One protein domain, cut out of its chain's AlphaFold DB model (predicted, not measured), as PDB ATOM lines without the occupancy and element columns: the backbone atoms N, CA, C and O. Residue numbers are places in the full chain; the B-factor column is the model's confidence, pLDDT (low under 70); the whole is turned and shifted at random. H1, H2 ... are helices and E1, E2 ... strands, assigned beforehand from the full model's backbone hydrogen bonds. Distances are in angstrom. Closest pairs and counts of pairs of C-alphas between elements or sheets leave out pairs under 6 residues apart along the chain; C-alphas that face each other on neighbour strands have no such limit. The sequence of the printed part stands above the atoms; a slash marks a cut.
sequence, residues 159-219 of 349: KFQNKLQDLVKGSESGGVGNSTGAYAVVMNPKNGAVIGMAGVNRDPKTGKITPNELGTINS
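AT A GLANCE: This is residues 159 to 219 of the 349 residues of the protein "uncharacterized protein YqgF-like" of Drosophila bipectinata (UniProt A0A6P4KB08). A long, narrow hairpin of strands E1 and E2, widened on the E2 side by the short strand E3, makes a small sheet with helix H1 packed along one face. The turn of the hairpin, residues 188 to 193, sticks out at one end, and the short helix H2 only grazes the sheet. The printed part has 61 residues, with two named helices and three named strands in the order H1 E1 E2 E3 H2; the class is mixed, helices and strands. The sheet, in the order E1 - E2 - E3, is antiparallel throughout. The whole is only just compact, close to loose, with a radius of gyration of the C-alphas of 12.2 A, and elongated, spanning 41 by 23 by 15 A.

HOW THE PARTS SIT: H1, residues 159 to 173, is on the sheet of E1, residues 181 to 187, E2, residues 194 to 202, and E3, residues 209 to 211, in two layers, a helix on one face of a sheet. Its height over the sheet is 7.0 A, and it runs along the strands, at 25 degrees to E2 on the local plane. It lies over E2, where 10 of its 15 C-alphas fall, and only just not over E1, where 2 fall. The closest C-alphas of H1 and E2 are those of Gln 165 and Ala 198, 4.8 A apart. The strands form a meander, each the antiparallel neighbour of the one before. In the hairpin E1 and E2, N 184 and O 198 are 2.8 A apart, within hydrogen-bond range; in the hairpin E2 and E3, N 201 and O 210 are 2.8 A apart, also within range. H2, residues 215 to 218, only grazes the sheet with residues 215 to 217, and is apart from H1. Every O i to N i+4 pair of H1 is within hydrogen-bond range; H2 is too short for such a pair.

IN THESE COORDINATES: H1 begins at C-alpha 159 (158.301, 107.691, 94.647) and is 20.9 A long. E1 measures 20.5 A, E2 24.1 A, E3 6.9 A and H2 4.9 A, ending at C-alpha 218 (152.999, 88.297, 107.349).

THE WHOLE: The C-alphas farthest apart, those of Lys 190 and Lys 205, are 41.1 A apart. The printed part has no cut and no long link. Mean pLDDT of the printed part is 92.1; residues 175 to 176 are under 70.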
ATOM      1  N   LYS A 159     158.026 106.465  93.876       90.19
ATOM      2  CA  LYS A 159     158.301 107.691  94.647       90.19
ATOM      3  C   LYS A 159     157.480 107.741  95.937       90.19
ATOM      4  O   LYS A 159     158.002 108.131  96.980       90.19
ATOM      5  N   PHE A 160     156.205 107.356  95.866       93.62
ATOM      6  CA  PHE A 160     155.331 107.280  97.036       93.62
ATOM      7  C   PHE A 160     155.790 106.190  98.007       93.62
ATOM      8  O   PHE A 160     155.902 106.456  99.199       93.62
ATOM      9  N   GLN A 161     156.102 104.999  97.494       93.25
ATOM     10  CA  GLN A 161     156.605 103.861  98.260       93.25
ATOM     11  C   GLN A 161     157.860 104.232  99.054       93.25
ATOM     12  O   GLN A 161     157.893 104.035 100.266       93.25
ATOM     13  N   ASN A 162     158.846 104.856  98.405       91.69
ATOM     14  CA  ASN A 162     160.079 105.290  99.064       91.69
ATOM     15  C   ASN A 162     159.792 106.313 100.159       91.69
ATOM     16  O   ASN A 162     160.284 106.195 101.279       91.69
ATOM     17  N   LYS A 163     158.928 107.292  99.864       94.44
ATOM     18  CA  LYS A 163     158.554 108.303 100.852       94.44
ATOM     19  C   LYS A 163     157.829 107.690 102.050       94.44
ATOM     20  O   LYS A 163     158.076 108.105 103.179       94.44
ATOM     21  N   LEU A 164     156.940 106.728 101.813       95.62
ATOM     22  CA  LEU A 164     156.227 106.012 102.864       95.62
ATOM     23  C   LEU A 164     157.202 105.197 103.726       95.62
ATOM     24  O   LEU A 164     157.131 105.275 104.950       95.62
ATOM     25  N   GLN A 165     158.146 104.489 103.101       94.44
ATOM     26  CA  GLN A 165     159.180 103.721 103.794       94.44
ATOM     27  C   GLN A 165     160.075 104.617 104.662       94.44
ATOM     28  O   GLN A 165     160.325 104.293 105.823       94.44
ATOM     29  N   ASP A 166     160.484 105.782 104.155       94.06
ATOM     30  CA  ASP A 166     161.244 106.771 104.925       94.06
ATOM     31  C   ASP A 166     160.460 107.304 106.129       94.06
ATOM     32  O   ASP A 166     161.022 107.463 107.213       94.06
ATOM     33  N   LEU A 167     159.159 107.571 105.961       95.56
ATOM     34  CA  LEU A 167     158.295 108.040 107.047       95.56
ATOM     35  C   LEU A 167     158.146 106.979 108.143       95.56
ATOM     36  O   LEU A 167     158.311 107.306 109.316       95.56
ATOM     37  N   VAL A 168     157.899 105.720 107.768       95.19
ATOM     38  CA  VAL A 168     157.784 104.589 108.705       95.19
ATOM     39  C   VAL A 168     159.106 104.343 109.438       95.19
ATOM     40  O   VAL A 168     159.141 104.171 110.659       95.19
ATOM     41  N   LYS A 169     160.230 104.389 108.717       93.88
ATOM     42  CA  LYS A 169     161.559 104.282 109.323       93.88
ATOM     43  C   LYS A 169     161.842 105.445 110.277       93.88
ATOM     44  O   LYS A 169     162.396 105.230 111.355       93.88
ATOM     45  N   GLY A 170     161.468 106.664 109.894       93.06
ATOM     46  CA  GLY A 170     161.638 107.870 110.699       93.06
ATOM     47  C   GLY A 170     160.812 107.844 111.984       93.06
ATOM     48  O   GLY A 170     161.346 108.161 113.047       93.06
ATOM     49  N   SER A 171     159.550 107.400 111.912       90.62
ATOM     50  CA  SER A 171     158.690 107.273 113.094       90.62
ATOM     51  C   SER A 171     159.253 106.275 114.100       90.62
ATOM     52  O   SER A 171     159.248 106.544 115.297       90.62
ATOM     53  N   GLU A 172     159.805 105.159 113.618       90.00
ATOM     54  CA  GLU A 172     160.371 104.130 114.492       90.00
ATOM     55  C   GLU A 172     161.752 104.519 115.050       90.00
ATOM     56  O   GLU A 172     162.090 104.175 116.182       90.00
ATOM     57  N   SER A 173     162.538 105.300 114.301       83.00
ATOM     58  CA  SER A 173     163.840 105.820 114.758       83.00
ATOM     59  C   SER A 173     163.708 106.820 115.909       83.00
ATOM     60  O   SER A 173     164.585 106.883 116.766       83.00
ATOM     61  N   GLY A 174     162.615 107.592 115.941       71.81
ATOM     62  CA  GLY A 174     162.270 108.472 117.064       71.81
ATOM     63  C   GLY A 174     161.538 107.762 118.208       71.81
ATOM     64  O   GLY A 174     161.230 108.389 119.221       71.81
ATOM     65  N   GLY A 175     161.238 106.469 118.049       66.31
ATOM     66  CA  GLY A 175     160.500 105.670 119.015       66.31
ATOM     67  C   GLY A 175     161.317 105.357 120.270       66.31
ATOM     68  O   GLY A 175     162.463 104.908 120.208       66.31
ATOM     69  N   VAL A 176     160.697 105.545 121.434       64.88
ATOM     70  CA  VAL A 176     161.215 105.118 122.740       64.88
ATOM     71  C   VAL A 176     160.480 103.866 123.224       64.88
ATOM     72  O   VAL A 176     159.280 103.708 123.006       64.88
ATOM     73  N   GLY A 177     161.194 102.973 123.914       74.38
ATOM     74  CA  GLY A 177     160.612 101.802 124.576       74.38
ATOM     75  C   GLY A 177     160.690 100.494 123.778       74.38
ATOM     76  O   GLY A 177     161.641 100.249 123.033       74.38
ATOM     77  N   ASN A 178     159.687  99.635 123.989       86.50
ATOM     78  CA  ASN A 178     159.681  98.223 123.582       86.50
ATOM     79  C   ASN A 178     159.066  97.962 122.195       86.50
ATOM     80  O   ASN A 178     158.683  96.829 121.910       86.50
ATOM     81  N   SER A 179     158.937  98.990 121.348       90.06
ATOM     82  CA  SER A 179     158.435  98.807 119.982       90.06
ATOM     83  C   SER A 179     159.333  97.842 119.206       90.06
ATOM     84  O   SER A 179     160.565  97.949 119.254       90.06
ATOM     85  N   THR A 180     158.695  96.891 118.523       92.12
ATOM     86  CA  THR A 180     159.343  95.873 117.687       92.12
ATOM     87  C   THR A 180     159.328  96.234 116.203       92.12
ATOM     88  O   THR A 180     159.793  95.447 115.378       92.12
ATOM     89  N   GLY A 181     158.776  97.392 115.837       93.56
ATOM     90  CA  GLY A 181     158.654  97.826 114.454       93.56
ATOM     91  C   GLY A 181     157.412  98.669 114.180       93.56
ATOM     92  O   GLY A 181     156.521  98.791 115.018       93.56
ATOM     93  N   ALA A 182     157.348  99.193 112.961       94.50
ATOM     94  CA  ALA A 182     156.246 100.003 112.465       94.50
ATOM     95  C   ALA A 182     155.903  99.595 111.032       94.50
ATOM     96  O   ALA A 182     156.788  99.231 110.256       94.50
ATOM     97  N   TYR A 183     154.619  99.669 110.686       95.88
ATOM     98  CA  TYR A 183     154.087  99.210 109.406       95.88
ATOM     99  C   TYR A 183     152.999 100.153 108.907       95.88
ATOM    100  O   TYR A 183     152.233 100.699 109.701       95.88
ATOM    101  N   ALA A 184     152.913 100.320 107.591       96.75
ATOM    102  CA  ALA A 184     151.885 101.118 106.943       96.75
ATOM    103  C   ALA A 184     151.498 100.513 105.593       96.75
ATOM    104  O   ALA A 184     152.355 100.156 104.787       96.75
ATOM    105  N   VAL A 185     150.194 100.462 105.327       96.75
ATOM    106  CA  VAL A 185     149.633 100.084 104.028       96.75
ATOM    107  C   VAL A 185     148.713 101.203 103.574       96.75
ATOM    108  O   VAL A 185     147.890 101.691 104.347       96.75
ATOM    109  N   VAL A 186     148.854 101.613 102.317       97.50
ATOM    110  CA  VAL A 186     147.989 102.611 101.687       97.50
ATOM    111  C   VAL A 186     147.373 101.987 100.450       97.50
ATOM    112  O   VAL A 186     148.087 101.519  99.564       97.50
ATOM    113  N   MET A 187     146.045 102.001 100.375       96.81
ATOM    114  CA  MET A 187     145.292 101.397  99.280       96.81
ATOM    115  C   MET A 187     144.157 102.299  98.806       96.81
ATOM    116  O   MET A 187     143.659 103.149  99.546       96.81
ATOM    117  N   ASN A 188     143.712 102.076  97.574       97.06
ATOM    118  CA  ASN A 188     142.476 102.650  97.073       97.06
ATOM    119  C   ASN A 188     141.287 101.760  97.492       97.06
ATOM    120  O   ASN A 188     141.173 100.627  97.019       97.06
ATOM    121  N   PRO A 189     140.359 102.262  98.328       96.19
ATOM    122  CA  PRO A 189     139.260 101.454  98.855       96.19
ATOM    123  C   PRO A 189     138.221 101.062  97.795       96.19
ATOM    124  O   PRO A 189     137.419 100.170  98.037       96.19
ATOM    125  N   LYS A 190     138.201 101.717  96.623       97.06
ATOM    126  CA  LYS A 190     137.210 101.435  95.572       97.06
ATOM    127  C   LYS A 190     137.557 100.214  94.725       97.06
ATOM    128  O   LYS A 190     136.657  99.609  94.159       97.06
ATOM    129  N   ASN A 191     138.843  99.902  94.577       95.88
ATOM    130  CA  ASN A 191     139.308  98.845  93.675       95.88
ATOM    131  C   ASN A 191     140.376  97.926  94.283       95.88
ATOM    132  O   ASN A 191     140.870  97.050  93.584       95.88
ATOM    133  N   GLY A 192     140.762  98.131  95.545       95.50
ATOM    134  CA  GLY A 192     141.749  97.292  96.224       95.50
ATOM    135  C   GLY A 192     143.205  97.575  95.848       95.50
ATOM    136  O   GLY A 192     144.099  96.944  96.400       95.50
ATOM    137  N   ALA A 193     143.474  98.524  94.943       96.56
ATOM    138  CA  ALA A 193     144.824  98.779  94.457       96.56
ATOM    139  C   ALA A 193     145.735  99.288  95.583       96.56
ATOM    140  O   ALA A 193     145.470 100.333  96.185       96.56
ATOM    141  N   VAL A 194     146.832  98.574  95.835       96.38
ATOM    142  CA  VAL A 194     147.847  98.963  96.814       96.38
ATOM    143  C   VAL A 194     148.745 100.045  96.220       96.38
ATOM    144  O   VAL A 194     149.382  99.847  95.187       96.38
ATOM    145  N   ILE A 195     148.808 101.195  96.882       95.25
ATOM    146  CA  ILE A 195     149.601 102.356  96.457       95.25
ATOM    147  C   ILE A 195     151.001 102.308  97.086       95.25
ATOM    148  O   ILE A 195     151.975 102.716  96.452       95.25
ATOM    149  N   GLY A 196     151.102 101.789  98.313       95.06
ATOM    150  CA  GLY A 196     152.367 101.557  99.005       95.06
ATOM    151  C   GLY A 196     152.215 100.647 100.223       95.06
ATOM    152  O   GLY A 196     151.174 100.643 100.882       95.06
ATOM    153  N   MET A 197     153.269  99.889 100.511       95.31
ATOM    154  CA  MET A 197     153.389  98.976 101.649       95.31
ATOM    155  C   MET A 197     154.768  99.154 102.262       95.31
ATOM    156  O   MET A 197     155.773  98.793 101.658       95.31
ATOM    157  N   ALA A 198     154.817  99.722 103.455       95.44
ATOM    158  CA  ALA A 198     156.052 100.047 104.141       95.44
ATOM    159  C   ALA A 198     156.109  99.350 105.491       95.44
ATOM    160  O   ALA A 198     155.094  99.165 106.167       95.44
ATOM    161  N   GLY A 199     157.315  99.000 105.905       95.19
ATOM    162  CA  GLY A 199     157.513  98.288 107.150       95.19
ATOM    163  C   GLY A 199     158.959  98.277 107.591       95.19
ATOM    164  O   GLY A 199     159.882  98.210 106.775       95.19
ATOM    165  N   VAL A 200     159.156  98.319 108.901       94.88
ATOM    166  CA  VAL A 200     160.450  98.115 109.539       94.88
ATOM    167  C   VAL A 200     160.284  97.250 110.778       94.88
ATOM    168  O   VAL A 200     159.341  97.422 111.546       94.88
ATOM    169  N   ASN A 201     161.241  96.358 111.001       94.31
ATOM    170  CA  ASN A 201     161.455  95.733 112.300       94.31
ATOM    171  C   ASN A 201     162.403  96.602 113.125       94.31
ATOM    172  O   ASN A 201     163.342  97.188 112.578       94.31
ATOM    173  N   ARG A 202     162.203  96.615 114.439       93.19
ATOM    174  CA  ARG A 202     163.112  97.203 115.421       93.19
ATOM    175  C   ARG A 202     163.459  96.159 116.468       93.19
ATOM    176  O   ARG A 202     162.576  95.536 117.044       93.19
ATOM    177  N   ASP A 203     164.744  95.987 116.743       92.25
ATOM    178  CA  ASP A 203     165.189  95.244 117.920       92.25
ATOM    179  C   ASP A 203     165.057  96.147 119.161       92.25
ATOM    180  O   ASP A 203     165.767  97.154 119.247       92.25
ATOM    181  N   PRO A 204     164.198  95.814 120.144       89.44
ATOM    182  CA  PRO A 204     164.006  96.648 121.328       89.44
ATOM    183  C   PRO A 204     165.259  96.816 122.191       89.44
ATOM    184  O   PRO A 204     165.371  97.803 122.914       89.44
ATOM    185  N   LYS A 205     166.195  95.859 122.137       89.19
ATOM    186  CA  LYS A 205     167.415  95.867 122.957       89.19
ATOM    187  C   LYS A 205     168.496  96.743 122.349       89.19
ATOM    188  O   LYS A 205     169.164  97.479 123.064       89.19
ATOM    189  N   THR A 206     168.695  96.624 121.039       90.62
ATOM    190  CA  THR A 206     169.781  97.323 120.334       90.62
ATOM    191  C   THR A 206     169.317  98.608 119.654       90.62
ATOM    192  O   THR A 206     170.145  99.423 119.260       90.62
ATOM    193  N   GLY A 207     168.006  98.791 119.481       88.44
ATOM    194  CA  GLY A 207     167.431  99.864 118.674       88.44
ATOM    195  C   GLY A 207     167.683  99.698 117.173       88.44
ATOM    196  O   GLY A 207     167.382 100.611 116.407       88.44
ATOM    197  N   LYS A 208     168.243  98.563 116.730       92.06
ATOM    198  CA  LYS A 208     168.553  98.324 115.319       92.06
ATOM    199  C   LYS A 208     167.264  98.235 114.508       92.06
ATOM    200  O   LYS A 208     166.410  97.403 114.801       92.06
ATOM    201  N   ILE A 209     167.182  99.045 113.454       92.81
ATOM    202  CA  ILE A 209     166.057  99.068 112.518       92.81
ATOM    203  C   ILE A 209     166.449  98.359 111.222       92.81
ATOM    204  O   ILE A 209     167.511  98.623 110.652       92.81
ATOM    205  N   THR A 210     165.580  97.473 110.744       93.44
ATOM    206  CA  THR A 210     165.753  96.727 109.489       93.44
ATOM    207  C   THR A 210     164.482  96.803 108.644       93.44
ATOM    208  O   THR A 210     163.410  96.554 109.197       93.44
ATOM    209  N   PRO A 211     164.572  97.107 107.335       92.19
ATOM    210  CA  PRO A 211     163.417  97.088 106.436       92.19
ATOM    211  C   PRO A 211     162.675  95.746 106.475       92.19
ATOM    212  O   PRO A 211     163.307  94.691 106.557       92.19
ATOM    213  N   ASN A 212     161.345  95.802 106.471       94.06
ATOM    214  CA  ASN A 212     160.453  94.646 106.466       94.06
ATOM    215  C   ASN A 212     159.090  95.014 105.854       94.06
ATOM    216  O   ASN A 212     158.066  94.998 106.536       94.06
ATOM    217  N   GLU A 213     159.063  95.375 104.573       94.38
ATOM    218  CA  GLU A 213     157.835  95.785 103.880       94.38
ATOM    219  C   GLU A 213     156.779  94.668 103.897       94.38
ATOM    220  O   GLU A 213     155.605  94.927 104.162       94.38
ATOM    221  N   LEU A 214     157.200  93.410 103.712       94.88
ATOM    222  CA  LEU A 214     156.318  92.236 103.727       94.88
ATOM    223  C   LEU A 214     155.724  91.922 105.109       94.88
ATOM    224  O   LEU A 214     154.727  91.205 105.194       94.88
ATOM    225  N   GLY A 215     156.265  92.502 106.185       95.19
ATOM    226  CA  GLY A 215     155.659  92.417 107.515       95.19
ATOM    227  C   GLY A 215     154.225  92.944 107.558       95.19
ATOM    228  O   GLY A 215     153.429  92.494 108.373       95.19
ATOM    229  N   THR A 216     153.849  93.810 106.618       95.69
ATOM    230  CA  THR A 216     152.465  94.272 106.441       95.69
ATOM    231  C   THR A 216     151.453  93.153 106.153       95.69
ATOM    232  O   THR A 216     150.275  93.340 106.445       95.69
ATOM    233  N   ILE A 217     151.887  92.003 105.617       95.75
ATOM    234  CA  ILE A 217     151.011  90.860 105.282       95.75
ATOM    235  C   ILE A 217     151.336  89.585 106.070       95.75
ATOM    236  O   ILE A 217     150.519  88.662 106.125       95.75
ATOM    237  N   ASN A 218     152.528  89.506 106.669       94.81
ATOM    238  CA  ASN A 218     152.999  88.297 107.349       94.81
ATOM    239  C   ASN A 218     153.308  88.475 108.847       94.81
ATOM    240  O   ASN A 218     153.508  87.473 109.534       94.81
ATOM    241  N   SER A 219     153.279  89.703 109.377       93.38
ATOM    242  CA  SER A 219     153.420  89.959 110.814       93.38
ATOM    243  C   SER A 219     152.054  90.114 111.480       93.38
ATOM    244  O   SER A 219     151.297  91.036 111.185       93.38
TER     245      SER A 219